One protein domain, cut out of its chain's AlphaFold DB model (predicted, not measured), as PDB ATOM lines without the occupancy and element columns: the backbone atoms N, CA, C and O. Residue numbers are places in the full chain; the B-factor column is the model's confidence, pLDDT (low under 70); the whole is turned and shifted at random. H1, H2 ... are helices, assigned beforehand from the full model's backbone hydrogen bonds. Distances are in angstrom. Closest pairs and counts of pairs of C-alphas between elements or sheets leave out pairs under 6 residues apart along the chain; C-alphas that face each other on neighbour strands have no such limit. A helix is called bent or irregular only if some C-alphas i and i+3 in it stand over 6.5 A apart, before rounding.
ATOM      1  N   ASN A  74     258.153 171.139 211.384       97.56
ATOM      2  CA  ASN A  74     258.930 171.664 210.267       97.56
ATOM      3  C   ASN A  74     258.512 173.116 209.973       97.56
ATOM      4  O   ASN A  74     257.385 173.392 209.549       97.56
ATOM      5  N   LYS A  75     259.433 174.055 210.220       97.38
ATOM      6  CA  LYS A  75     259.179 175.495 210.096       97.38
ATOM      7  C   LYS A  75     258.925 175.916 208.654       97.38
ATOM      8  O   LYS A  75     258.084 176.787 208.446       97.38
ATOM      9  N   ASP A  76     259.595 175.290 207.693       96.69
ATOM     10  CA  ASP A  76     259.447 175.616 206.274       96.69
ATOM     11  C   ASP A  76     258.070 175.176 205.780       96.69
ATOM     12  O   ASP A  76     257.330 175.984 205.224       96.69
ATOM     13  N   PHE A  77     257.658 173.954 206.128       97.75
ATOM     14  CA  PHE A  77     256.302 173.457 205.876       97.75
ATOM     15  C   PHE A  77     255.230 174.403 206.445       97.75
ATOM     16  O   PHE A  77     254.314 174.820 205.737       97.75
ATOM     17  N   ILE A  78     255.357 174.812 207.714       97.94
ATOM     18  CA  ILE A  78     254.402 175.736 208.350       97.94
ATOM     19  C   ILE A  78     254.415 177.110 207.661       97.94
ATOM     20  O   ILE A  78     253.355 177.698 207.445       97.94
ATOM     21  N   SER A  79     255.592 177.626 207.309       97.81
ATOM     22  CA  SER A  79     255.753 178.903 206.605       97.81
ATOM     23  C   SER A  79     255.095 178.881 205.220       97.81
ATOM     24  O   SER A  79     254.388 179.821 204.839       97.81
ATOM     25  N   HIS A  80     255.244 177.782 204.481       97.81
ATOM     26  CA  HIS A  80     254.594 177.600 203.188       97.81
ATOM     27  C   HIS A  80     253.076 177.480 203.324       97.81
ATOM     28  O   HIS A  80     252.356 178.126 202.565       97.81
ATOM     29  N   LEU A  81     252.565 176.764 204.333       98.38
ATOM     30  CA  LEU A  81     251.127 176.750 204.623       98.38
ATOM     31  C   LEU A  81     250.577 178.156 204.903       98.38
ATOM     32  O   LEU A  81     249.506 178.498 204.400       98.38
ATOM     33  N   GLN A  82     251.324 178.989 205.637       98.25
ATOM     34  CA  GLN A  82     250.940 180.386 205.854       98.25
ATOM     35  C   GLN A  82     251.009 181.223 204.584       98.25
ATOM     36  O   GLN A  82     250.139 182.061 204.369       98.25
ATOM     37  N   SER A  83     251.971 180.964 203.702       98.12
ATOM     38  CA  SER A  83     252.021 181.615 202.389       98.12
ATOM     39  C   SER A  83     250.783 181.277 201.547       98.12
ATOM     40  O   SER A  83     250.175 182.174 200.971       98.12
ATOM     41  N   LEU A  84     250.352 180.009 201.536       98.50
ATOM     42  CA  LEU A  84     249.121 179.582 200.855       98.50
ATOM     43  C   LEU A  84     247.871 180.228 201.468       98.50
ATOM     44  O   LEU A  84     246.979 180.656 200.738       98.50
ATOM     45  N   GLN A  85     247.807 180.325 202.799       97.88
ATOM     46  CA  GLN A  85     246.706 180.981 203.504       97.88
ATOM     47  C   GLN A  85     246.645 182.488 203.221       97.88
ATOM     48  O   GLN A  85     245.561 183.028 203.004       97.88
ATOM     49  N   ASN A  86     247.793 183.164 203.203       97.56
ATOM     50  CA  ASN A  86     247.879 184.590 202.896       97.56
ATOM     51  C   ASN A  86     247.445 184.869 201.457       97.56
ATOM     52  O   ASN A  86     246.658 185.785 201.236       97.56
ATOM     53  N   ALA A  87     247.879 184.041 200.501       98.19
ATOM     54  CA  ALA A  87     247.416 184.121 199.120       98.19
ATOM     55  C   ALA A  87     245.895 183.929 199.027       98.19
ATOM     56  O   ALA A  87     245.207 184.712 198.378       98.19
ATOM     57  N   TRP A  88     245.355 182.929 199.731       97.81
ATOM     58  CA  TRP A  88     243.921 182.638 199.757       97.81
ATOM     59  C   TRP A  88     243.069 183.809 200.259       97.81
ATOM     60  O   TRP A  88     242.050 184.117 199.643       97.81
ATOM     61  N   ILE A  89     243.485 184.458 201.354       96.75
ATOM     62  CA  ILE A  89     242.812 185.652 201.893       96.75
ATOM     63  C   ILE A  89     243.037 186.858 200.974       96.75
ATOM     64  O   ILE A  89     242.114 187.628 200.732       96.75
ATOM     65  N   GLY A  90     244.245 187.025 200.431       97.62
ATOM     66  CA  GLY A  90     244.592 188.156 199.567       97.62
ATOM     67  C   GLY A  90     243.691 188.282 198.335       97.62
ATOM     68  O   GLY A  90     243.415 189.392 197.889       97.62
ATOM     69  N   LEU A  91     243.159 187.162 197.833       98.12
ATOM     70  CA  LEU A  91     242.170 187.148 196.748       98.12
ATOM     71  C   LEU A  91     240.866 187.874 197.099       98.12
ATOM     72  O   LEU A  91     240.265 188.469 196.209       98.12
ATOM     73  N   GLU A  92     240.438 187.840 198.363       96.00
ATOM     74  CA  GLU A  92     239.257 188.581 198.831       96.00
ATOM     75  C   GLU A  92     239.516 190.087 198.721       96.00
ATOM     76  O   GLU A  92     238.729 190.805 198.117       96.00
ATOM     77  N   GLY A  93     240.689 190.548 199.171       96.56
ATOM     78  CA  GLY A  93     241.082 191.953 199.044       96.56
ATOM     79  C   GLY A  93     241.187 192.422 197.588       96.56
ATOM     80  O   GLY A  93     240.792 193.541 197.267       96.56
ATOM     81  N   ILE A  94     241.674 191.567 196.681       97.88
ATOM     82  CA  ILE A  94     241.693 191.877 195.242       97.88
ATOM     83  C   ILE A  94     240.268 191.993 194.695       97.88
ATOM     84  O   ILE A  94     239.998 192.912 193.922       97.88
ATOM     85  N   LEU A  95     239.358 191.095 195.084       97.19
ATOM     86  CA  LEU A  95     237.961 191.161 194.664       97.19
ATOM     87  C   LEU A  95     237.281 192.430 195.176       97.19
ATOM     88  O   LEU A  95     236.683 193.149 194.383       97.19
ATOM     89  N   ASP A  96     237.404 192.725 196.468       96.81
ATOM     90  CA  ASP A  96     236.749 193.867 197.109       96.81
ATOM     91  C   ASP A  96     237.160 195.190 196.460       96.81
ATOM     92  O   ASP A  96     236.312 196.022 196.131       96.81
ATOM     93  N   ASN A  97     238.454 195.351 196.176       97.50
ATOM     94  CA  ASN A  97     238.986 196.548 195.527       97.50
ATOM     95  C   ASN A  97     238.546 196.695 194.061       97.50
ATOM     96  O   ASN A  97     238.624 197.789 193.508       97.50
ATOM     97  N   ASN A  98     238.087 195.613 193.427       97.62
ATOM     98  CA  ASN A  98     237.771 195.568 191.999       97.62
ATOM     99  C   ASN A  98     236.333 195.118 191.706       97.62
ATOM    100  O   ASN A  98     235.989 194.832 190.558       97.62
ATOM    101  N   ILE A  99     235.457 195.073 192.713       96.19
ATOM    102  CA  ILE A  99     234.101 194.536 192.554       96.19
ATOM    103  C   ILE A  99     233.278 195.331 191.534       96.19
ATOM    104  O   ILE A  99     232.490 194.757 190.787       96.19
ATOM    105  N   ALA A 100     233.509 196.645 191.441       96.50
ATOM    106  CA  ALA A 100     232.861 197.507 190.457       96.50
ATOM    107  C   ALA A 100     233.211 197.102 189.014       96.50
ATOM    108  O   ALA A 100     232.322 197.070 188.163       96.50
ATOM    109  N   PHE A 101     234.474 196.742 188.759       97.25
ATOM    110  CA  PHE A 101     234.912 196.229 187.461       97.25
ATOM    111  C   PHE A 101     234.198 194.914 187.140       97.25
ATOM    112  O   PHE A 101     233.505 194.823 186.130       97.25
ATOM    113  N   PHE A 102     234.272 193.929 188.040       96.31
ATOM    114  CA  PHE A 102     233.643 192.622 187.835       96.31
ATOM    115  C   PHE A 102     232.126 192.723 187.606       96.31
ATOM    116  O   PHE A 102     231.591 192.099 186.686       96.31
ATOM    117  N   ASN A 103     231.433 193.553 188.391       95.44
ATOM    118  CA  ASN A 103     230.002 193.804 188.227       95.44
ATOM    119  C   ASN A 103     229.679 194.483 186.892       95.44
ATOM    120  O   ASN A 103     228.696 194.102 186.248       95.44
ATOM    121  N   ASN A 104     230.484 195.462 186.460       96.19
ATOM    122  CA  ASN A 104     230.310 196.092 185.154       96.19
ATOM    123  C   ASN A 104     230.480 195.065 184.033       96.19
ATOM    124  O   ASN A 104     229.553 194.895 183.245       96.19
ATOM    125  N   GLU A 105     231.598 194.337 184.003       96.00
ATOM    126  CA  GLU A 105     231.890 193.358 182.950       96.00
ATOM    127  C   GLU A 105     230.805 192.289 182.842       96.00
ATOM    128  O   GLU A 105     230.283 192.018 181.757       96.00
ATOM    129  N   TYR A 106     230.374 191.735 183.980       95.62
ATOM    130  CA  TYR A 106     229.280 190.773 183.980       95.62
ATOM    131  C   TYR A 106     227.969 191.384 183.487       95.62
ATOM    132  O   TYR A 106     227.245 190.741 182.729       95.62
ATOM    133  N   THR A 107     227.669 192.630 183.860       95.00
ATOM    134  CA  THR A 107     226.467 193.335 183.397       95.00
ATOM    135  C   THR A 107     226.500 193.571 181.887       95.00
ATOM    136  O   THR A 107     225.500 193.308 181.218       95.00
ATOM    137  N   GLN A 108     227.629 194.020 181.328       96.25
ATOM    138  CA  GLN A 108     227.774 194.202 179.879       96.25
ATOM    139  C   GLN A 108     227.570 192.868 179.144       96.25
ATOM    140  O   GLN A 108     226.798 192.802 178.185       96.25
ATOM    141  N   TYR A 109     228.191 191.791 179.634       95.44
ATOM    142  CA  TYR A 109     228.085 190.461 179.033       95.44
ATOM    143  C   TYR A 109     226.670 189.873 179.139       95.44
ATOM    144  O   TYR A 109     226.126 189.337 178.170       95.44
ATOM    145  N   LYS A 110     226.034 190.016 180.308       92.88
ATOM    146  CA  LYS A 110     224.647 189.604 180.565       92.88
ATOM    147  C   LYS A 110     223.663 190.310 179.634       92.88
ATOM    148  O   LYS A 110     222.728 189.686 179.141       92.88
ATOM    149  N   LEU A 111     223.870 191.603 179.388       94.00
ATOM    150  CA  LEU A 111     223.014 192.419 178.526       94.00
ATOM    151  C   LEU A 111     223.342 192.285 177.029       94.00
ATOM    152  O   LEU A 111     222.785 193.037 176.234       94.00
ATOM    153  N   ASN A 112     224.213 191.345 176.635       94.81
ATOM    154  CA  ASN A 112     224.689 191.167 175.255       94.81
ATOM    155  C   ASN A 112     225.338 192.425 174.649       94.81
ATOM    156  O   ASN A 112     225.318 192.601 173.434       94.81
ATOM    157  N   LYS A 113     225.892 193.314 175.482       97.44
ATOM    158  CA  LYS A 113     226.630 194.501 175.020       97.44
ATOM    159  C   LYS A 113     228.066 194.175 174.627       97.44
ATOM    160  O   LYS A 113     228.625 194.881 173.801       97.44
ATOM    161  N   ILE A 114     228.615 193.115 175.214       97.69
ATOM    162  CA  ILE A 114     229.871 192.490 174.807       97.69
ATOM    163  C   ILE A 114     229.631 191.002 174.556       97.69
ATOM    164  O   ILE A 114     228.773 190.374 175.192       97.69
ATOM    165  N   ASN A 115     230.383 190.435 173.623       96.88
ATOM    166  CA  ASN A 115     230.407 189.012 173.333       96.88
ATOM    167  C   ASN A 115     231.430 188.276 174.228       96.88
ATOM    168  O   ASN A 115     232.051 188.854 175.119       96.88
ATOM    169  N   LYS A 116     231.562 186.959 174.041       96.19
ATOM    170  CA  LYS A 116     232.448 186.123 174.865       96.19
ATOM    171  C   LYS A 116     233.935 186.436 174.655       96.19
ATOM    172  O   LYS A 116     234.689 186.345 175.618       96.19
ATOM    173  N   ASP A 117     234.346 186.754 173.433       97.62
ATOM    174  CA  ASP A 117     235.746 187.033 173.116       97.62
ATOM    175  C   ASP A 117     236.156 188.395 173.687       97.62
ATOM    176  O   ASP A 117     237.183 188.480 174.354       97.62
ATOM    177  N   GLU A 118     235.283 189.404 173.574       98.12
ATOM    178  CA  GLU A 118     235.445 190.709 174.238       98.12
ATOM    179  C   GLU A 118     235.516 190.562 175.768       98.12
ATOM    180  O   GLU A 118     236.365 191.163 176.415       98.12
ATOM    181  N   LEU A 119     234.682 189.701 176.368       97.50
ATOM    182  CA  LEU A 119     234.776 189.411 177.803       97.50
ATOM    183  C   LEU A 119     236.142 188.814 178.177       97.50
ATOM    184  O   LEU A 119     236.712 189.179 179.203       97.50
ATOM    185  N   ILE A 120     236.661 187.873 177.383       98.12
ATOM    186  CA  ILE A 120     237.971 187.253 177.636       98.12
ATOM    187  C   ILE A 120     239.085 188.301 177.536       98.12
ATOM    188  O   ILE A 120     239.971 188.310 178.391       98.12
ATOM    189  N   GLU A 121     239.029 189.179 176.535       98.44
ATOM    190  CA  GLU A 121     239.985 190.271 176.345       98.44
ATOM    191  C   GLU A 121     239.963 191.246 177.529       98.44
ATOM    192  O   GLU A 121     240.996 191.445 178.165       98.44
ATOM    193  N   ASN A 122     238.782 191.721 177.936       98.44
ATOM    194  CA  ASN A 122     238.629 192.625 179.081       98.44
ATOM    195  C   ASN A 122     239.175 192.015 180.385       98.44
ATOM    196  O   ASN A 122     239.833 192.694 181.177       98.44
ATOM    197  N   ILE A 123     238.934 190.719 180.629       98.50
ATOM    198  CA  ILE A 123     239.500 190.031 181.798       98.50
ATOM    199  C   ILE A 123     241.025 189.893 181.673       98.50
ATOM    200  O   ILE A 123     241.724 190.073 182.668       98.50
ATOM    201  N   ALA A 124     241.569 189.606 180.489       98.62
ATOM    202  CA  ALA A 124     243.017 189.520 180.286       98.62
ATOM    203  C   ALA A 124     243.721 190.875 180.503       98.62
ATOM    204  O   ALA A 124     244.768 190.934 181.157       98.62
ATOM    205  N   GLU A 125     243.123 191.968 180.026       98.62
ATOM    206  CA  GLU A 125     243.593 193.331 180.281       98.62
ATOM    207  C   GLU A 125     243.560 193.663 181.774       98.62
ATOM    208  O   GLU A 125     244.545 194.166 182.319       98.62
ATOM    209  N   PHE A 126     242.475 193.304 182.468       98.50
ATOM    210  CA  PHE A 126     242.370 193.465 183.916       98.50
ATOM    211  C   PHE A 126     243.480 192.727 184.671       98.50
ATOM    212  O   PHE A 126     244.092 193.306 185.572       98.50
ATOM    213  N   LEU A 127     243.757 191.468 184.309       98.44
ATOM    214  CA  LEU A 127     244.823 190.681 184.933       98.44
ATOM    215  C   LEU A 127     246.195 191.321 184.703       98.44
ATOM    216  O   LEU A 127     246.982 191.422 185.642       98.44
ATOM    217  N   THR A 128     246.442 191.832 183.497       98.25
ATOM    218  CA  THR A 128     247.686 192.534 183.156       98.25
ATOM    219  C   THR A 128     247.838 193.823 183.967       98.25
ATOM    220  O   THR A 128     248.882 194.056 184.574       98.25
ATOM    221  N   ALA A 129     246.784 194.642 184.033       98.19
ATOM    222  CA  ALA A 129     246.781 195.909 184.762       98.19
ATOM    223  C   ALA A 129     246.932 195.726 186.284       98.19
ATOM    224  O   ALA A 129     247.524 196.571 186.951       98.19
ATOM    225  N   ASN A 130     246.438 194.610 186.830       98.12
ATOM    226  CA  ASN A 130     246.481 194.294 188.262       98.12
ATOM    227  C   ASN A 130     247.547 193.249 188.624       98.12
ATOM    228  O   ASN A 130     247.548 192.729 189.745       98.12
ATOM    229  N   LYS A 131     248.471 192.940 187.706       98.31
ATOM    230  CA  LYS A 131     249.490 191.897 187.878       98.31
ATOM    231  C   LYS A 131     250.238 192.019 189.203       98.31
ATOM    232  O   LYS A 131     250.328 191.046 189.947       98.31
ATOM    233  N   THR A 132     250.689 193.225 189.547       98.06
ATOM    234  CA  THR A 132     251.413 193.485 190.799       98.06
ATOM    235  C   THR A 132     250.597 193.117 192.040       98.06
ATOM    236  O   THR A 132     251.154 192.551 192.977       98.06
ATOM    237  N   SER A 133     249.285 193.367 192.058       97.94
ATOM    238  CA  SER A 133     248.425 192.981 193.187       97.94
ATOM    239  C   SER A 133     248.335 191.462 193.337       97.94
ATOM    240  O   SER A 133     248.387 190.954 194.455       97.94
ATOM    241  N   PHE A 134     248.261 190.724 192.225       98.44
ATOM    242  CA  PHE A 134     248.296 189.259 192.248       98.44
ATOM    243  C   PHE A 134     249.677 188.703 192.616       98.44
ATOM    244  O   PHE A 134     249.759 187.676 193.280       98.44
ATOM    245  N   GLU A 135     250.767 189.351 192.213       98.25
ATOM    246  CA  GLU A 135     252.119 188.930 192.591       98.25
ATOM    247  C   GLU A 135     252.384 189.147 194.088       98.25
ATOM    248  O   GLU A 135     252.978 188.292 194.740       98.25
ATOM    249  N   GLN A 136     251.893 190.249 194.662       98.06
ATOM    250  CA  GLN A 136     252.094 190.598 196.075       98.06
ATOM    251  C   GLN A 136     251.467 189.610 197.064       98.06
ATOM    252  O   GLN A 136     251.929 189.513 198.201       98.06
ATOM    253  N   ILE A 137     250.429 188.876 196.656       98.12
ATOM    254  CA  ILE A 137     249.802 187.855 197.509       98.12
ATOM    255  C   ILE A 137     250.557 186.516 197.478       98.12
ATOM    256  O   ILE A 137     250.248 185.624 198.266       98.12
ATOM    257  N   LEU A 138     251.538 186.356 196.584       98.19
ATOM    258  CA  LEU A 138     252.321 185.135 196.416       98.19
ATOM    259  C   LEU A 138     253.710 185.274 197.046       98.19
ATOM    260  O   LEU A 138     254.324 186.338 197.042       98.19
ATOM    261  N   ASN A 139     254.243 184.163 197.558       96.12
ATOM    262  CA  ASN A 139     255.644 184.111 197.968       96.12
ATOM    263  C   ASN A 139     256.571 183.893 196.755       96.12
ATOM    264  O   ASN A 139     256.126 183.563 195.653       96.12
ATOM    265  N   SER A 140     257.880 184.034 196.973       95.75
ATOM    266  CA  SER A 140     258.898 183.893 195.923       95.75
ATOM    267  C   SER A 140     258.874 182.541 195.207       95.75
ATOM    268  O   SER A 140     259.217 182.483 194.029       95.75
ATOM    269  N   GLU A 141     258.460 181.464 195.879       93.75
ATOM    270  CA  GLU A 141     258.369 180.137 195.268       93.75
ATOM    271  C   GLU A 141     257.188 180.042 194.298       93.75
ATOM    272  O   GLU A 141     257.354 179.622 193.153       93.75
ATOM    273  N   LEU A 142     256.003 180.496 194.716       96.75
ATOM    274  CA  LEU A 142     254.804 180.499 193.875       96.75
ATOM    275  C   LEU A 142     254.956 181.443 192.675       96.75
ATOM    276  O   LEU A 142     254.501 181.114 191.579       96.75
ATOM    277  N   LEU A 143     255.658 182.569 192.847       97.69
ATOM    278  CA  LEU A 143     255.939 183.523 191.769       97.69
ATOM    279  C   LEU A 143     256.700 182.904 190.589       97.69
ATOM    280  O   LEU A 143     256.481 183.309 189.448       97.69
ATOM    281  N   LYS A 144     257.526 181.873 190.816       97.12
ATOM    282  CA  LYS A 144     258.233 181.160 189.732       97.12
ATOM    283  C   LYS A 144     257.291 180.502 188.725       97.12
ATOM    284  O   LYS A 144     257.717 180.176 187.624       97.12
ATOM    285  N   SER A 145     256.041 180.261 189.120       97.19
ATOM    286  CA  SER A 145     255.007 179.628 188.296       97.19
ATOM    287  C   SER A 145     253.796 180.548 188.094       97.19
ATOM    288  O   SER A 145     252.678 180.067 187.907       97.19
ATOM    289  N   TYR A 146     253.998 181.873 188.154       98.25
ATOM    290  CA  TYR A 146     252.925 182.861 188.001       98.25
ATOM    291  C   TYR A 146     252.161 182.708 186.679       98.25
ATOM    292  O   TYR A 146     250.948 182.888 186.654       98.25
ATOM    293  N   ASP A 147     252.831 182.301 185.599       98.06
ATOM    294  CA  ASP A 147     252.194 182.084 184.296       98.06
ATOM    295  C   ASP A 147     251.087 181.013 184.355       98.06
ATOM    296  O   ASP A 147     250.081 181.111 183.655       98.06
ATOM    297  N   ILE A 148     251.245 179.994 185.208       98.31
ATOM    298  CA  ILE A 148     250.214 178.979 185.451       98.31
ATOM    299  C   ILE A 148     249.036 179.614 186.190       98.31
ATOM    300  O   ILE A 148     247.882 179.365 185.840       98.31
ATOM    301  N   PHE A 149     249.314 180.440 187.198       98.62
ATOM    302  CA  PHE A 149     248.274 181.102 187.979       98.62
ATOM    303  C   PHE A 149     247.461 182.093 187.140       98.62
ATOM    304  O   PHE A 149     246.235 182.056 187.183       98.62
ATOM    305  N   GLU A 150     248.122 182.908 186.320       98.50
ATOM    306  CA  GLU A 150     247.493 183.851 185.390       98.50
ATOM    307  C   GLU A 150     246.576 183.135 184.384       98.50
ATOM    308  O   GLU A 150     245.423 183.529 184.191       98.50
ATOM    309  N   LYS A 151     247.035 182.010 183.813       98.50
ATOM    310  CA  LYS A 151     246.210 181.163 182.931       98.50
ATOM    311  C   LYS A 151     244.975 180.619 183.649       98.50
ATOM    312  O   LYS A 151     243.884 180.615 183.076       98.50
ATOM    313  N   GLU A 152     245.126 180.150 184.887       98.50
ATOM    314  CA  GLU A 152     243.996 179.652 185.673       98.50
ATOM    315  C   GLU A 152     243.031 180.778 186.071       98.50
ATOM    316  O   GLU A 152     241.822 180.551 186.017       98.50
ATOM    317  N   LEU A 153     243.520 181.984 186.383       98.69
ATOM    318  CA  LEU A 153     242.686 183.165 186.635       98.69
ATOM    319  C   LEU A 153     241.799 183.472 185.430       98.69
ATOM    320  O   LEU A 153     240.572 183.443 185.549       98.69
ATOM    321  N   LEU A 154     242.400 183.672 184.254       98.62
ATOM    322  CA  LEU A 154     241.661 183.986 183.032       98.62
ATOM    323  C   LEU A 154     240.610 182.912 182.729       98.62
ATOM    324  O   LEU A 154     239.430 183.208 182.516       98.62
ATOM    325  N   ARG A 155     241.025 181.640 182.771       98.19
ATOM    326  CA  ARG A 155     240.165 180.496 182.465       98.19
ATOM    327  C   ARG A 155     238.975 180.390 183.416       98.19
ATOM    328  O   ARG A 155     237.845 180.222 182.952       98.19
ATOM    329  N   ASN A 156     239.209 180.414 184.727       97.88
ATOM    330  CA  ASN A 156     238.159 180.142 185.708       97.88
ATOM    331  C   ASN A 156     237.220 181.340 185.885       97.88
ATOM    332  O   ASN A 156     236.017 181.115 186.023       97.88
ATOM    333  N   ILE A 157     237.719 182.582 185.815       97.94
ATOM    334  CA  ILE A 157     236.877 183.790 185.835       97.94
ATOM    335  C   ILE A 157     235.924 183.779 184.638       97.94
ATOM    336  O   ILE A 157     234.705 183.796 184.825       97.94
ATOM    337  N   CYS A 158     236.445 183.636 183.415       97.31
ATOM    338  CA  CYS A 158     235.609 183.642 182.212       97.31
ATOM    339  C   CYS A 158     234.601 182.484 182.210       97.31
ATOM    340  O   CYS A 158     233.410 182.688 181.966       97.31
ATOM    341  N   ALA A 159     235.040 181.263 182.541       96.44
ATOM    342  CA  ALA A 159     234.147 180.106 182.608       96.44
ATOM    343  C   ALA A 159     233.027 180.288 183.646       96.44
ATOM    344  O   ALA A 159     231.901 179.827 183.433       96.44
ATOM    345  N   LYS A 160     233.316 180.965 184.764       95.56
ATOM    346  CA  LYS A 160     232.321 181.266 185.790       95.56
ATOM    347  C   LYS A 160     231.278 182.254 185.282       95.56
ATOM    348  O   LYS A 160     230.092 181.982 185.448       95.56
ATOM    349  N   LEU A 161     231.706 183.334 184.633       94.00
ATOM    350  CA  LEU A 161     230.813 184.371 184.117       94.00
ATOM    351  C   LEU A 161     229.873 183.850 183.033       94.00
ATOM    352  O   LEU A 161     228.665 184.077 183.102       94.00
ATOM    353  N   VAL A 162     230.404 183.060 182.095       94.50
ATOM    354  CA  VAL A 162     229.592 182.368 181.082       94.50
ATOM    355  C   VAL A 162     228.526 181.501 181.758       94.50
ATOM    356  O   VAL A 162     227.340 181.621 181.461       94.50
ATOM    357  N   ARG A 163     228.925 180.691 182.745       93.88
ATOM    358  CA  ARG A 163     228.000 179.815 183.472       93.88
ATOM    359  C   ARG A 163     226.952 180.586 184.281       93.88
ATOM    360  O   ARG A 163     225.836 180.092 184.424       93.88
ATOM    361  N   MET A 164     227.301 181.729 184.870       94.19
ATOM    362  CA  MET A 164     226.353 182.558 185.622       94.19
ATOM    363  C   MET A 164     225.244 183.071 184.708       94.19
ATOM    364  O   MET A 164     224.071 182.894 185.034       94.19
ATOM    365  N   ARG A 165     225.608 183.578 183.522       93.12
ATOM    366  CA  ARG A 165     224.645 184.016 182.508       93.12
ATOM    367  C   ARG A 165     223.731 182.868 182.072       93.12
ATOM    368  O   ARG A 165     222.513 183.016 182.121       93.12
ATOM    369  N   ASP A 166     224.300 181.703 181.747       91.50
ATOM    370  CA  ASP A 166     223.526 180.512 181.361       91.50
ATOM    371  C   ASP A 166     222.521 180.080 182.444       91.50
ATOM    372  O   ASP A 166     221.485 179.475 182.152       91.50
ATOM    373  N   LEU A 167     222.852 180.305 183.721       89.81
ATOM    374  CA  LEU A 167     221.972 180.006 184.847       89.81
ATOM    375  C   LEU A 167     220.870 181.054 184.994       89.81
ATOM    376  O   LEU A 167     219.731 180.663 185.244       89.81
ATOM    377  N   GLU A 168     221.181 182.338 184.817       90.38
ATOM    378  CA  GLU A 168     220.187 183.414 184.870       90.38
ATOM    379  C   GLU A 168     219.157 183.309 183.744       90.38
ATOM    380  O   GLU A 168     217.962 183.439 184.000       90.38
ATOM    381  N   GLU A 169     219.588 182.970 182.525       88.75
ATOM    382  CA  GLU A 169     218.682 182.718 181.394       88.75
ATOM    383  C   GLU A 169     217.684 181.583 181.698       88.75
ATOM    384  O   GLU A 169     216.547 181.600 181.230       88.75
ATOM    385  N   LYS A 170     218.084 180.603 182.522       90.00
ATOM    386  CA  LYS A 170     217.256 179.437 182.878       90.00
ATOM    387  C   LYS A 170     216.422 179.622 184.143       90.00
ATOM    388  O   LYS A 170     215.411 178.940 184.292       90.00
ATOM    389  N   LYS A 171     216.880 180.436 185.098       89.62
ATOM    390  CA  LYS A 171     216.336 180.483 186.471       89.62
ATOM    391  C   LYS A 171     215.943 181.881 186.951       89.62
ATOM    392  O   LYS A 171     215.426 181.994 188.059       89.62
ATOM    393  N   GLY A 172     216.143 182.914 186.137       87.88
ATOM    394  CA  GLY A 172     215.938 184.309 186.522       87.88
ATOM    395  C   GLY A 172     217.172 184.930 187.177       87.88
ATOM    396  O   GLY A 172     218.205 184.285 187.334       87.88
ATOM    397  N   ASN A 173     217.064 186.210 187.538       85.56
ATOM    398  CA  ASN A 173     218.190 187.005 188.028       85.56
ATOM    399  C   ASN A 173     218.811 186.443 189.318       85.56
ATOM    400  O   ASN A 173     218.100 186.055 190.246       85.56
ATOM    401  N   LEU A 174     220.140 186.484 189.392       84.12
ATOM    402  CA  LEU A 174     220.913 186.204 190.593       84.12
ATOM    403  C   LEU A 174     220.886 187.423 191.533       84.12
ATOM    404  O   LEU A 174     221.060 188.556 191.076       84.12
ATOM    405  N   PRO A 175     220.708 187.214 192.848       85.69
ATOM    406  CA  PRO A 175     220.956 188.239 193.854       85.69
ATOM    407  C   PRO A 175     222.384 188.790 193.771       85.69
ATOM    408  O   PRO A 175     223.326 188.057 193.478       85.69
ATOM    409  N   GLU A 176     222.573 190.059 194.131       81.31
ATOM    410  CA  GLU A 176     223.892 190.714 194.124       81.31
ATOM    411  C   GLU A 176     224.926 189.974 194.989       81.31
ATOM    412  O   GLU A 176     226.069 189.773 194.583       81.31
ATOM    413  N   LYS A 177     224.502 189.467 196.150       85.56
ATOM    414  CA  LYS A 177     225.354 188.633 197.005       85.56
ATOM    415  C   LYS A 177     225.815 187.352 196.300       85.56
ATOM    416  O   LYS A 177     226.969 186.959 196.435       85.56
ATOM    417  N   ASP A 178     224.933 186.714 195.535       87.25
ATOM    418  CA  ASP A 178     225.286 185.500 194.801       87.25
ATOM    419  C   ASP A 178     226.288 185.829 193.689       87.25
ATOM    420  O   ASP A 178     227.181 185.029 193.415       87.25
ATOM    421  N   ILE A 179     226.189 187.006 193.066       88.69
ATOM    422  CA  ILE A 179     227.168 187.484 192.084       88.69
ATOM    423  C   ILE A 179     228.558 187.598 192.733       88.69
ATOM    424  O   ILE A 179     229.504 186.993 192.220       88.69
ATOM    425  N   TYR A 180     228.669 188.254 193.894       93.75
ATOM    426  CA  TYR A 180     229.925 188.339 194.653       93.75
ATOM    427  C   TYR A 180     230.485 186.950 195.009       93.75
ATOM    428  O   TYR A 180     231.623 186.637 194.660       93.75
ATOM    429  N   ASP A 181     229.673 186.078 195.622       94.88
ATOM    430  CA  ASP A 181     230.086 184.721 196.022       94.88
ATOM    431  C   ASP A 181     230.594 183.907 194.812       94.88
ATOM    432  O   ASP A 181     231.505 183.075 194.918       94.88
ATOM    433  N   ASN A 182     230.016 184.132 193.628       95.19
ATOM    434  CA  ASN A 182     230.463 183.492 192.398       95.19
ATOM    435  C   ASN A 182     231.816 184.038 191.906       95.19
ATOM    436  O   ASN A 182     232.643 183.221 191.490       95.19
ATOM    437  N   PHE A 183     232.069 185.347 191.981       96.19
ATOM    438  CA  PHE A 183     233.382 185.926 191.667       96.19
ATOM    439  C   PHE A 183     234.466 185.446 192.625       96.19
ATOM    440  O   PHE A 183     235.511 184.962 192.186       96.19
ATOM    441  N   GLU A 184     234.181 185.476 193.925       97.25
ATOM    442  CA  GLU A 184     235.082 184.972 194.960       97.25
ATOM    443  C   GLU A 184     235.430 183.500 194.692       97.25
ATOM    444  O   GLU A 184     236.596 183.100 194.682       97.25
ATOM    445  N   CYS A 185     234.419 182.685 194.372       97.12
ATOM    446  CA  CYS A 185     234.602 181.288 193.986       97.12
ATOM    447  C   CYS A 185     235.440 181.115 192.710       97.12
ATOM    448  O   CYS A 185     236.122 180.095 192.591       97.12
ATOM    449  N   ALA A 186     235.382 182.039 191.748       97.88
ATOM    450  CA  ALA A 186     236.203 181.966 190.542       97.88
ATOM    451  C   ALA A 186     237.677 182.241 190.856       97.88
ATOM    452  O   ALA A 186     238.537 181.457 190.457       97.88
ATOM    453  N   LEU A 187     237.964 183.290 191.627       98.31
ATOM    454  CA  LEU A 187     239.324 183.644 192.042       98.31
ATOM    455  C   LEU A 187     239.949 182.548 192.914       98.31
ATOM    456  O   LEU A 187     241.008 182.014 192.585       98.31
ATOM    457  N   LYS A 188     239.246 182.121 193.969       98.19
ATOM    458  CA  LYS A 188     239.681 181.018 194.842       98.19
ATOM    459  C   LYS A 188     239.791 179.691 194.089       98.19
ATOM    460  O   LYS A 188     240.732 178.930 194.304       98.19
ATOM    461  N   GLY A 189     238.879 179.436 193.149       98.25
ATOM    462  CA  GLY A 189     238.955 178.294 192.238       98.25
ATOM    463  C   GLY A 189     240.205 178.323 191.356       98.25
ATOM    464  O   GLY A 189     240.858 177.294 191.206       98.25
ATOM    465  N   SER A 190     240.584 179.497 190.847       98.62
ATOM    466  CA  SER A 190     241.804 179.697 190.051       98.62
ATOM    467  C   SER A 190     243.056 179.363 190.856       98.62
ATOM    468  O   SER A 190     243.905 178.598 190.405       98.62
ATOM    469  N   PHE A 191     243.143 179.873 192.088       98.75
ATOM    470  CA  PHE A 191     244.272 179.590 192.969       98.75
ATOM    471  C   PHE A 191     244.329 178.115 193.377       98.75
ATOM    472  O   PHE A 191     245.389 177.500 193.334       98.75
ATOM    473  N   TYR A 192     243.185 177.500 193.686       98.56
ATOM    474  CA  TYR A 192     243.118 176.059 193.921       98.56
ATOM    475  C   TYR A 192     243.663 175.255 192.730       98.56
ATOM    476  O   TYR A 192     244.446 174.323 192.917       98.56
ATOM    477  N   MET A 193     243.257 175.609 191.509       98.44
ATOM    478  CA  MET A 193     243.700 174.934 190.289       98.44
ATOM    479  C   MET A 193     245.197 175.122 190.047       98.44
ATOM    480  O   MET A 193     245.876 174.156 189.703       98.44
ATOM    481  N   PHE A 194     245.720 176.320 190.315       98.62
ATOM    482  CA  PHE A 194     247.150 176.604 190.300       98.62
ATOM    483  C   PHE A 194     247.925 175.700 191.269       98.62
ATOM    484  O   PHE A 194     248.813 174.966 190.835       98.62
ATOM    485  N   ILE A 195     247.536 175.653 192.550       98.44
ATOM    486  CA  ILE A 195     248.199 174.795 193.546       98.44
ATOM    487  C   ILE A 195     248.054 173.309 193.202       98.44
ATOM    488  O   ILE A 195     248.989 172.538 193.401       98.44
ATOM    489  N   ARG A 196     246.923 172.887 192.625       97.62
ATOM    490  CA  ARG A 196     246.741 171.506 192.156       97.62
ATOM    491  C   ARG A 196     247.709 171.149 191.027       97.62
ATOM    492  O   ARG A 196     248.247 170.048 191.024       97.62
ATOM    493  N   THR A 197     247.946 172.065 190.091       97.44
ATOM    494  CA  THR A 197     248.951 171.879 189.035       97.44
ATOM    495  C   THR A 197     250.353 171.762 189.630       97.44
ATOM    496  O   THR A 197     251.107 170.879 189.229       97.44
ATOM    497  N   LEU A 198     250.686 172.589 190.627       97.25
ATOM    498  CA  LEU A 198     251.968 172.485 191.327       97.25
ATOM    499  C   LEU A 198     252.107 171.172 192.101       97.25
ATOM    500  O   LEU A 198     253.161 170.561 192.024       97.25
ATOM    501  N   TYR A 199     251.056 170.698 192.773       95.88
ATOM    502  CA  TYR A 199     251.055 169.396 193.450       95.88
ATOM    503  C   TYR A 199     251.295 168.229 192.485       95.88
ATOM    504  O   TYR A 199     252.052 167.318 192.789       95.88
ATOM    505  N   ASN A 200     250.693 168.261 191.295       94.94
ATOM    506  CA  ASN A 200     250.921 167.214 190.294       94.94
ATOM    507  C   ASN A 200     252.345 167.246 189.714       94.94
ATOM    508  O   ASN A 200     252.807 166.245 189.173       94.94
ATOM    509  N   LYS A 201     253.037 168.389 189.809       94.44
ATOM    510  CA  LYS A 201     254.419 168.556 189.344       94.44
ATOM    511  C   LYS A 201     255.451 168.280 190.441       94.44
ATOM    512  O   LYS A 201     256.545 167.808 190.142       94.44
ATOM    513  N   TYR A 202     255.118 168.612 191.681       90.94
ATOM    514  CA  TYR A 202     256.002 168.549 192.832       90.94
ATOM    515  C   TYR A 202     255.309 167.786 193.958       90.94
ATOM    516  O   TYR A 202     254.265 168.215 194.451       90.94
ATOM    517  N   ASP A 203     255.923 166.690 194.397       80.25
ATOM    518  CA  ASP A 203     255.451 165.940 195.558       80.25
ATOM    519  C   ASP A 203     255.737 166.736 196.838       80.25
ATOM    520  O   ASP A 203     256.846 166.718 197.375       80.25
ATOM    521  N   ASN A 204     254.755 167.537 197.260       89.81
ATOM    522  CA  ASN A 204     254.927 168.491 198.341       89.81
ATOM    523  C   ASN A 204     253.757 168.472 199.341       89.81
ATOM    524  O   ASN A 204     252.585 168.618 198.976       89.81
ATOM    525  N   SER A 205     254.089 168.328 200.628       95.19
ATOM    526  CA  SER A 205     253.128 168.138 201.718       95.19
ATOM    527  C   SER A 205     252.231 169.357 201.943       95.19
ATOM    528  O   SER A 205     251.049 169.181 202.246       95.19
ATOM    529  N   GLU A 206     252.729 170.590 201.791       96.25
ATOM    530  CA  GLU A 206     251.883 171.787 201.924       96.25
ATOM    531  C   GLU A 206     250.813 171.859 200.838       96.25
ATOM    532  O   GLU A 206     249.656 172.170 201.136       96.25
ATOM    533  N   TYR A 207     251.168 171.524 199.593       97.00
ATOM    534  CA  TYR A 207     250.219 171.512 198.486       97.00
ATOM    535  C   TYR A 207     249.205 170.396 198.685       97.00
ATOM    536  O   TYR A 207     248.008 170.661 198.598       97.00
ATOM    537  N   PHE A 208     249.656 169.193 199.055       95.62
ATOM    538  CA  PHE A 208     248.776 168.087 199.428       95.62
ATOM    539  C   PHE A 208     247.772 168.497 200.515       95.62
ATOM    540  O   PHE A 208     246.563 168.311 200.361       95.62
ATOM    541  N   TYR A 209     248.241 169.106 201.606       96.75
ATOM    542  CA  TYR A 209     247.370 169.488 202.715       96.75
ATOM    543  C   TYR A 209     246.353 170.566 202.317       96.75
ATOM    544  O   TYR A 209     245.170 170.456 202.655       96.75
ATOM    545  N   PHE A 210     246.786 171.564 201.542       97.12
ATOM    546  CA  PHE A 210     245.921 172.619 201.026       97.12
ATOM    547  C   PHE A 210     244.865 172.074 200.054       97.12
ATOM    548  O   PHE A 210     243.666 172.281 200.257       97.12
ATOM    549  N   ILE A 211     245.262 171.318 199.025       95.69
ATOM    550  CA  ILE A 211     244.300 170.818 198.032       95.69
ATOM    551  C   ILE A 211     243.300 169.847 198.655       95.69
ATOM    552  O   ILE A 211     242.136 169.856 198.262       95.69
ATOM    553  N   ARG A 212     243.707 169.026 199.633       93.88
ATOM    554  CA  ARG A 212     242.801 168.081 200.308       93.88
ATOM    555  C   ARG A 212     241.779 168.792 201.187       93.88
ATOM    556  O   ARG A 212     240.674 168.276 201.377       93.88
ATOM    557  N   GLU A 213     242.117 169.977 201.689       94.88
ATOM    558  CA  GLU A 213     241.153 170.828 202.374       94.88
ATOM    559  C   GLU A 213     240.129 171.405 201.393       94.88
ATOM    560  O   GLU A 213     238.933 171.388 201.678       94.88
ATOM    561  N   TYR A 214     240.561 171.871 200.224       96.06
ATOM    562  CA  TYR A 214     239.698 172.629 199.315       96.06
ATOM    563  C   TYR A 214     239.067 171.819 198.167       96.06
ATOM    564  O   TYR A 214     238.196 172.334 197.462       96.06
ATOM    565  N   CYS A 215     239.445 170.551 197.978       95.25
ATOM    566  CA  CYS A 215     238.871 169.700 196.938       95.25
ATOM    567  C   CYS A 215     237.439 169.258 197.264       95.25
ATOM    568  O   CYS A 215     237.050 169.082 198.423       95.25
ATOM    569  N   TYR A 216     236.652 169.030 196.214       93.56
ATOM    570  CA  TYR A 216     235.279 168.559 196.337       93.56
ATOM    571  C   TYR A 216     235.189 167.277 197.175       93.56
ATOM    572  O   TYR A 216     235.803 166.253 196.865       93.56
ATOM    573  N   SER A 217     234.399 167.350 198.247       87.38
ATOM    574  CA  SER A 217     234.100 166.253 199.173       87.38
ATOM    575  C   SER A 217     235.338 165.600 199.799       87.38
ATOM    576  O   SER A 217     235.274 164.445 200.216       87.38
ATOM    577  N   SER A 218     236.468 166.320 199.863       84.94
ATOM    578  CA  SER A 218     237.756 165.796 200.344       84.94
ATOM    579  C   SER A 218     238.187 164.491 199.649       84.94
ATOM    580  O   SER A 218     238.927 163.690 200.231       84.94
ATOM    581  N   MET A 219     237.711 164.277 198.413       84.38
ATOM    582  CA  MET A 219     237.895 163.037 197.662       84.38
ATOM    583  C   MET A 219     239.368 162.761 197.370       84.38
ATOM    584  O   MET A 219     240.183 163.673 197.215       84.38
ATOM    585  N   PHE A 220     239.670 161.473 197.242       82.38
ATOM    586  CA  PHE A 220     240.961 160.961 196.811       82.38
ATOM    587  C   PHE A 220     240.787 160.400 195.395       82.38
ATOM    588  O   PHE A 220     240.155 159.360 195.226       82.38
ATOM    589  N   ARG A 221     241.234 161.132 194.365       86.56
ATOM    590  CA  ARG A 221     241.071 160.702 192.967       86.56
ATOM    591  C   ARG A 221     242.220 161.183 192.092       86.56
ATOM    592  O   ARG A 221     242.513 162.380 192.047       86.56
ATOM    593  N   TYR A 222     242.784 160.231 191.364       87.44
ATOM    594  CA  TYR A 222     243.893 160.416 190.443       87.44
ATOM    595  C   TYR A 222     243.472 159.915 189.056       87.44
ATOM    596  O   TYR A 222     242.579 159.069 188.941       87.44
ATOM    597  N   ASN A 223     244.026 160.497 187.996       88.62
ATOM    598  CA  ASN A 223     243.813 160.017 186.631       88.62
ATOM    599  C   ASN A 223     244.771 158.853 186.301       88.62
ATOM    600  O   ASN A 223     245.589 158.451 187.123       88.62
ATOM    601  N   SER A 224     244.684 158.320 185.079       86.50
ATOM    602  CA  SER A 224     245.564 157.244 184.595       86.50
ATOM    603  C   SER A 224     247.048 157.618 184.552       86.50
ATOM    604  O   SER A 224     247.888 156.729 184.491       86.50
ATOM    605  N   ASN A 225     247.371 158.914 184.586       87.38
ATOM    606  CA  ASN A 225     248.742 159.417 184.621       87.38
ATOM    607  C   ASN A 225     249.259 159.583 186.061       87.38
ATOM    608  O   ASN A 225     250.369 160.061 186.254       87.38
ATOM    609  N   GLY A 226     248.461 159.222 187.074       86.56
ATOM    610  CA  GLY A 226     248.810 159.409 188.482       86.56
ATOM    611  C   GLY A 226     248.644 160.844 188.984       86.56
ATOM    612  O   GLY A 226     249.106 161.154 190.074       86.56
ATOM    613  N   GLU A 227     247.974 161.722 188.235       91.44
ATOM    614  CA  GLU A 227     247.773 163.123 188.617       91.44
ATOM    615  C   GLU A 227     246.455 163.302 189.373       91.44
ATOM    616  O   GLU A 227     245.399 162.806 188.957       91.44
ATOM    617  N   PHE A 228     246.474 164.085 190.448       92.94
ATOM    618  CA  PHE A 228     245.278 164.416 191.205       92.94
ATOM    619  C   PHE A 228     244.327 165.292 190.382       92.94
ATOM    620  O   PHE A 228     244.698 166.348 189.857       92.94
ATOM    621  N   ASN A 229     243.064 164.865 190.280       94.06
ATOM    622  CA  ASN A 229     242.092 165.440 189.342       94.06
ATOM    623  C   ASN A 229     240.739 165.806 189.983       94.06
ATOM    624  O   ASN A 229     239.719 165.910 189.289       94.06
ATOM    625  N   VAL A 230     240.686 165.979 191.306       95.19
ATOM    626  CA  VAL A 230     239.467 166.446 191.989       95.19
ATOM    627  C   VAL A 230     239.338 167.965 191.795       95.19
ATOM    628  O   VAL A 230     240.339 168.673 191.904       95.19
ATOM    629  N   PRO A 231     238.154 168.494 191.435       95.44
ATOM    630  CA  PRO A 231     237.951 169.933 191.285       95.44
ATOM    631  C   PRO A 231     237.841 170.648 192.640       95.44
ATOM    632  O   PRO A 231     237.645 170.016 193.682       95.44
ATOM    633  N   TYR A 232     237.895 171.981 192.596       97.50
ATOM    634  CA  TYR A 232     237.585 172.837 193.738       97.50
ATOM    635  C   TYR A 232     236.165 172.568 194.266       97.50
ATOM    636  O   TYR A 232     235.237 172.339 193.486       97.50
ATOM    637  N   GLY A 233     235.979 172.608 195.587       95.25
ATOM    638  CA  GLY A 233     234.694 172.332 196.235       95.25
ATOM    639  C   GLY A 233     233.608 173.401 196.030       95.25
ATOM    640  O   GLY A 233     232.437 173.142 196.318       95.25
ATOM    641  N   GLY A 234     233.964 174.573 195.495       94.38
ATOM    642  CA  GLY A 234     233.038 175.658 195.156       94.38
ATOM    643  C   GLY A 234     232.742 176.612 196.320       94.38
ATOM    644  O   GLY A 234     233.435 176.605 197.329       94.38
ATOM    645  N   ILE A 235     231.679 177.417 196.195       93.88
ATOM    646  CA  ILE A 235     231.349 178.539 197.106       93.88
ATOM    647  C   ILE A 235     231.348 178.137 198.590       93.88
ATOM    648  O   ILE A 235     231.861 178.861 199.439       93.88
ATOM    649  N   SER A 236     230.810 176.960 198.930       93.38
ATOM    650  CA  SER A 236     230.769 176.503 200.332       93.38
ATOM    651  C   SER A 236     232.156 176.299 200.961       93.38
ATOM    652  O   SER A 236     232.277 176.312 202.184       93.38
ATOM    653  N   TYR A 237     233.204 176.156 200.144       94.19
ATOM    654  CA  TYR A 237     234.582 175.956 200.581       94.19
ATOM    655  C   TYR A 237     235.333 177.279 200.768       94.19
ATOM    656  O   TYR A 237     236.311 177.290 201.510       94.19
ATOM    657  N   ASN A 238     234.844 178.396 200.209       92.06
ATOM    658  CA  ASN A 238     235.453 179.724 200.379       92.06
ATOM    659  C   ASN A 238     235.577 180.110 201.863       92.06
ATOM    660  O   ASN A 238     236.537 180.772 202.247       92.06
ATOM    661  N   ARG A 239     234.622 179.643 202.683       88.44
ATOM    662  CA  ARG A 239     234.477 179.932 204.120       88.44
ATOM    663  C   ARG A 239     235.234 178.970 205.042       88.44
ATOM    664  O   ARG A 239     235.079 179.037 206.262       88.44
ATOM    665  N   LYS A 240     236.005 178.027 204.496       92.56
ATOM    666  CA  LYS A 240     236.821 177.128 205.320       92.56
ATOM    667  C   LYS A 240     237.914 177.919 206.029       92.56
ATOM    668  O   LYS A 240     238.573 178.766 205.440       92.56
ATOM    669  N   ASN A 241     238.118 177.613 207.308       92.69
ATOM    670  CA  ASN A 241     239.123 178.278 208.127       92.69
ATOM    671  C   ASN A 241     240.407 177.442 208.157       92.69
ATOM    672  O   ASN A 241     240.610 176.615 209.050       92.69
ATOM    673  N   PHE A 242     241.258 177.635 207.151       95.94
ATOM    674  CA  PHE A 242     242.524 176.917 207.053       95.94
ATOM    675  C   PHE A 242     243.555 177.403 208.082       95.94
ATOM    676  O   PHE A 242     244.287 176.575 208.620       95.94
ATOM    677  N   GLN A 243     243.511 178.678 208.492       96.62
ATOM    678  CA  GLN A 243     244.319 179.185 209.611       96.62
ATOM    679  C   GLN A 243     244.105 178.356 210.886       96.62
ATOM    680  O   GLN A 243     245.067 177.899 211.494       96.62
ATOM    681  N   ARG A 244     242.853 178.040 211.236       95.56
ATOM    682  CA  ARG A 244     242.535 177.187 212.391       95.56
ATOM    683  C   ARG A 244     243.161 175.796 212.280       95.56
ATOM    684  O   ARG A 244     243.521 175.209 213.298       95.56
ATOM    685  N   LYS A 245     243.288 175.247 211.068       95.25
ATOM    686  CA  LYS A 245     243.971 173.965 210.849       95.25
ATOM    687  C   LYS A 245     245.478 174.091 211.048       95.25
ATOM    688  O   LYS A 245     246.075 173.187 211.626       95.25
TER     689      LYS A 245
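AT A GLANCE: This is residues 74 to 245 of the 392 residues of the protein "DNA adenine methylase" of Candidatus Gastranaerophilales bacterium HUM_17 (UniProt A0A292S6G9). An elongated helical body is built round H6, a long helix through its middle, with the long helix H5 crossing it on one side and H1a and H7 packed on the other. H1 is bent, and its second arm, H1b, makes a hairpin with H2, which packs on H5; the small helices H3 and H9 pack on H1a, and H8 on H6. The printed part has 172 residues with nine named helices, H1 to H9 in order, and no named strand: the class is all helix. It is compact, with a radius of gyration of the C-alphas of 16.4 A and spans of 52 by 32 by 32 A.

HOW THE PARTS SIT: The hub is H1, residues 75 to 110, touching 5 other helices; by its hydrogen bonds it was assigned as one helix, but it is bent, with C-alphas 97 and 100 8.0 A apart. Its arms H1a, residues 75 to 97, and H1b, residues 100 to 110, stand at a steep tilt of 66 degrees. H2, residues 116 to 129, touches H1b with residues 116 to 122 alone, as a hairpin at a shallow tilt of 12 degrees; their closest C-alphas are those of Tyr 109 and Leu 119, 6.9 A apart. H3, residues 131 to 136, only just touches H1a, with 3 pairs of C-alphas within 8 A, the closest those of Ile 94 and Ser 133 at 7.1 A. H4, residues 140 to 143, and H1a are near each other. H5, residues 146 to 171, touches H2 with residues 150 to 162 alone, the C-alphas of Ile 120 and Cys 158 being closest at 6.3 A. H6, residues 176 to 201, forms a hairpin with H5 at 38 degrees, only just a steep tilt; it touches H5 with residues 182 to 194 alone, closest at the C-alphas of Glu 152 and Ser 190, 4.9 A. H1a, H6 and H7, residues 205 to 214, form an up and down bundle, each running against the one before it. H8, residues 235 to 238, touches H6, with the C-alphas of Cys 185 and Ile 235 closest at 5.3 A. H9, residues 242 to 245, only just touches H1a, with 3 pairs of C-alphas within 8 A, the closest those of Gln 85 and Gln 243 at 6.8 A. Every O i to N i+4 pair is within hydrogen-bond range in H1b, H2, H3, H6 and H7, against 17 of 19 in H1a and 21 of 22 in H5; H4, H8 and H9 are too short for such a pair.

IN THESE COORDINATES: H1a begins at C-alpha 75 (259.179, 175.495, 210.096) and is 32.6 A long. H5 measures 36.7 A and H6 38.0 A. H9 ends at C-alpha 245 (243.971, 173.965, 210.849).

THE WHOLE: The C-alphas of Asn 74 and Lys 113 are the two farthest apart, at 53.0 A. The printed part has no cut. The link from H7 to H8, residues 215 to 234, is long; the others are tight. No printed residue is under 70 in pLDDT, and the mean of the printed part is 95.1.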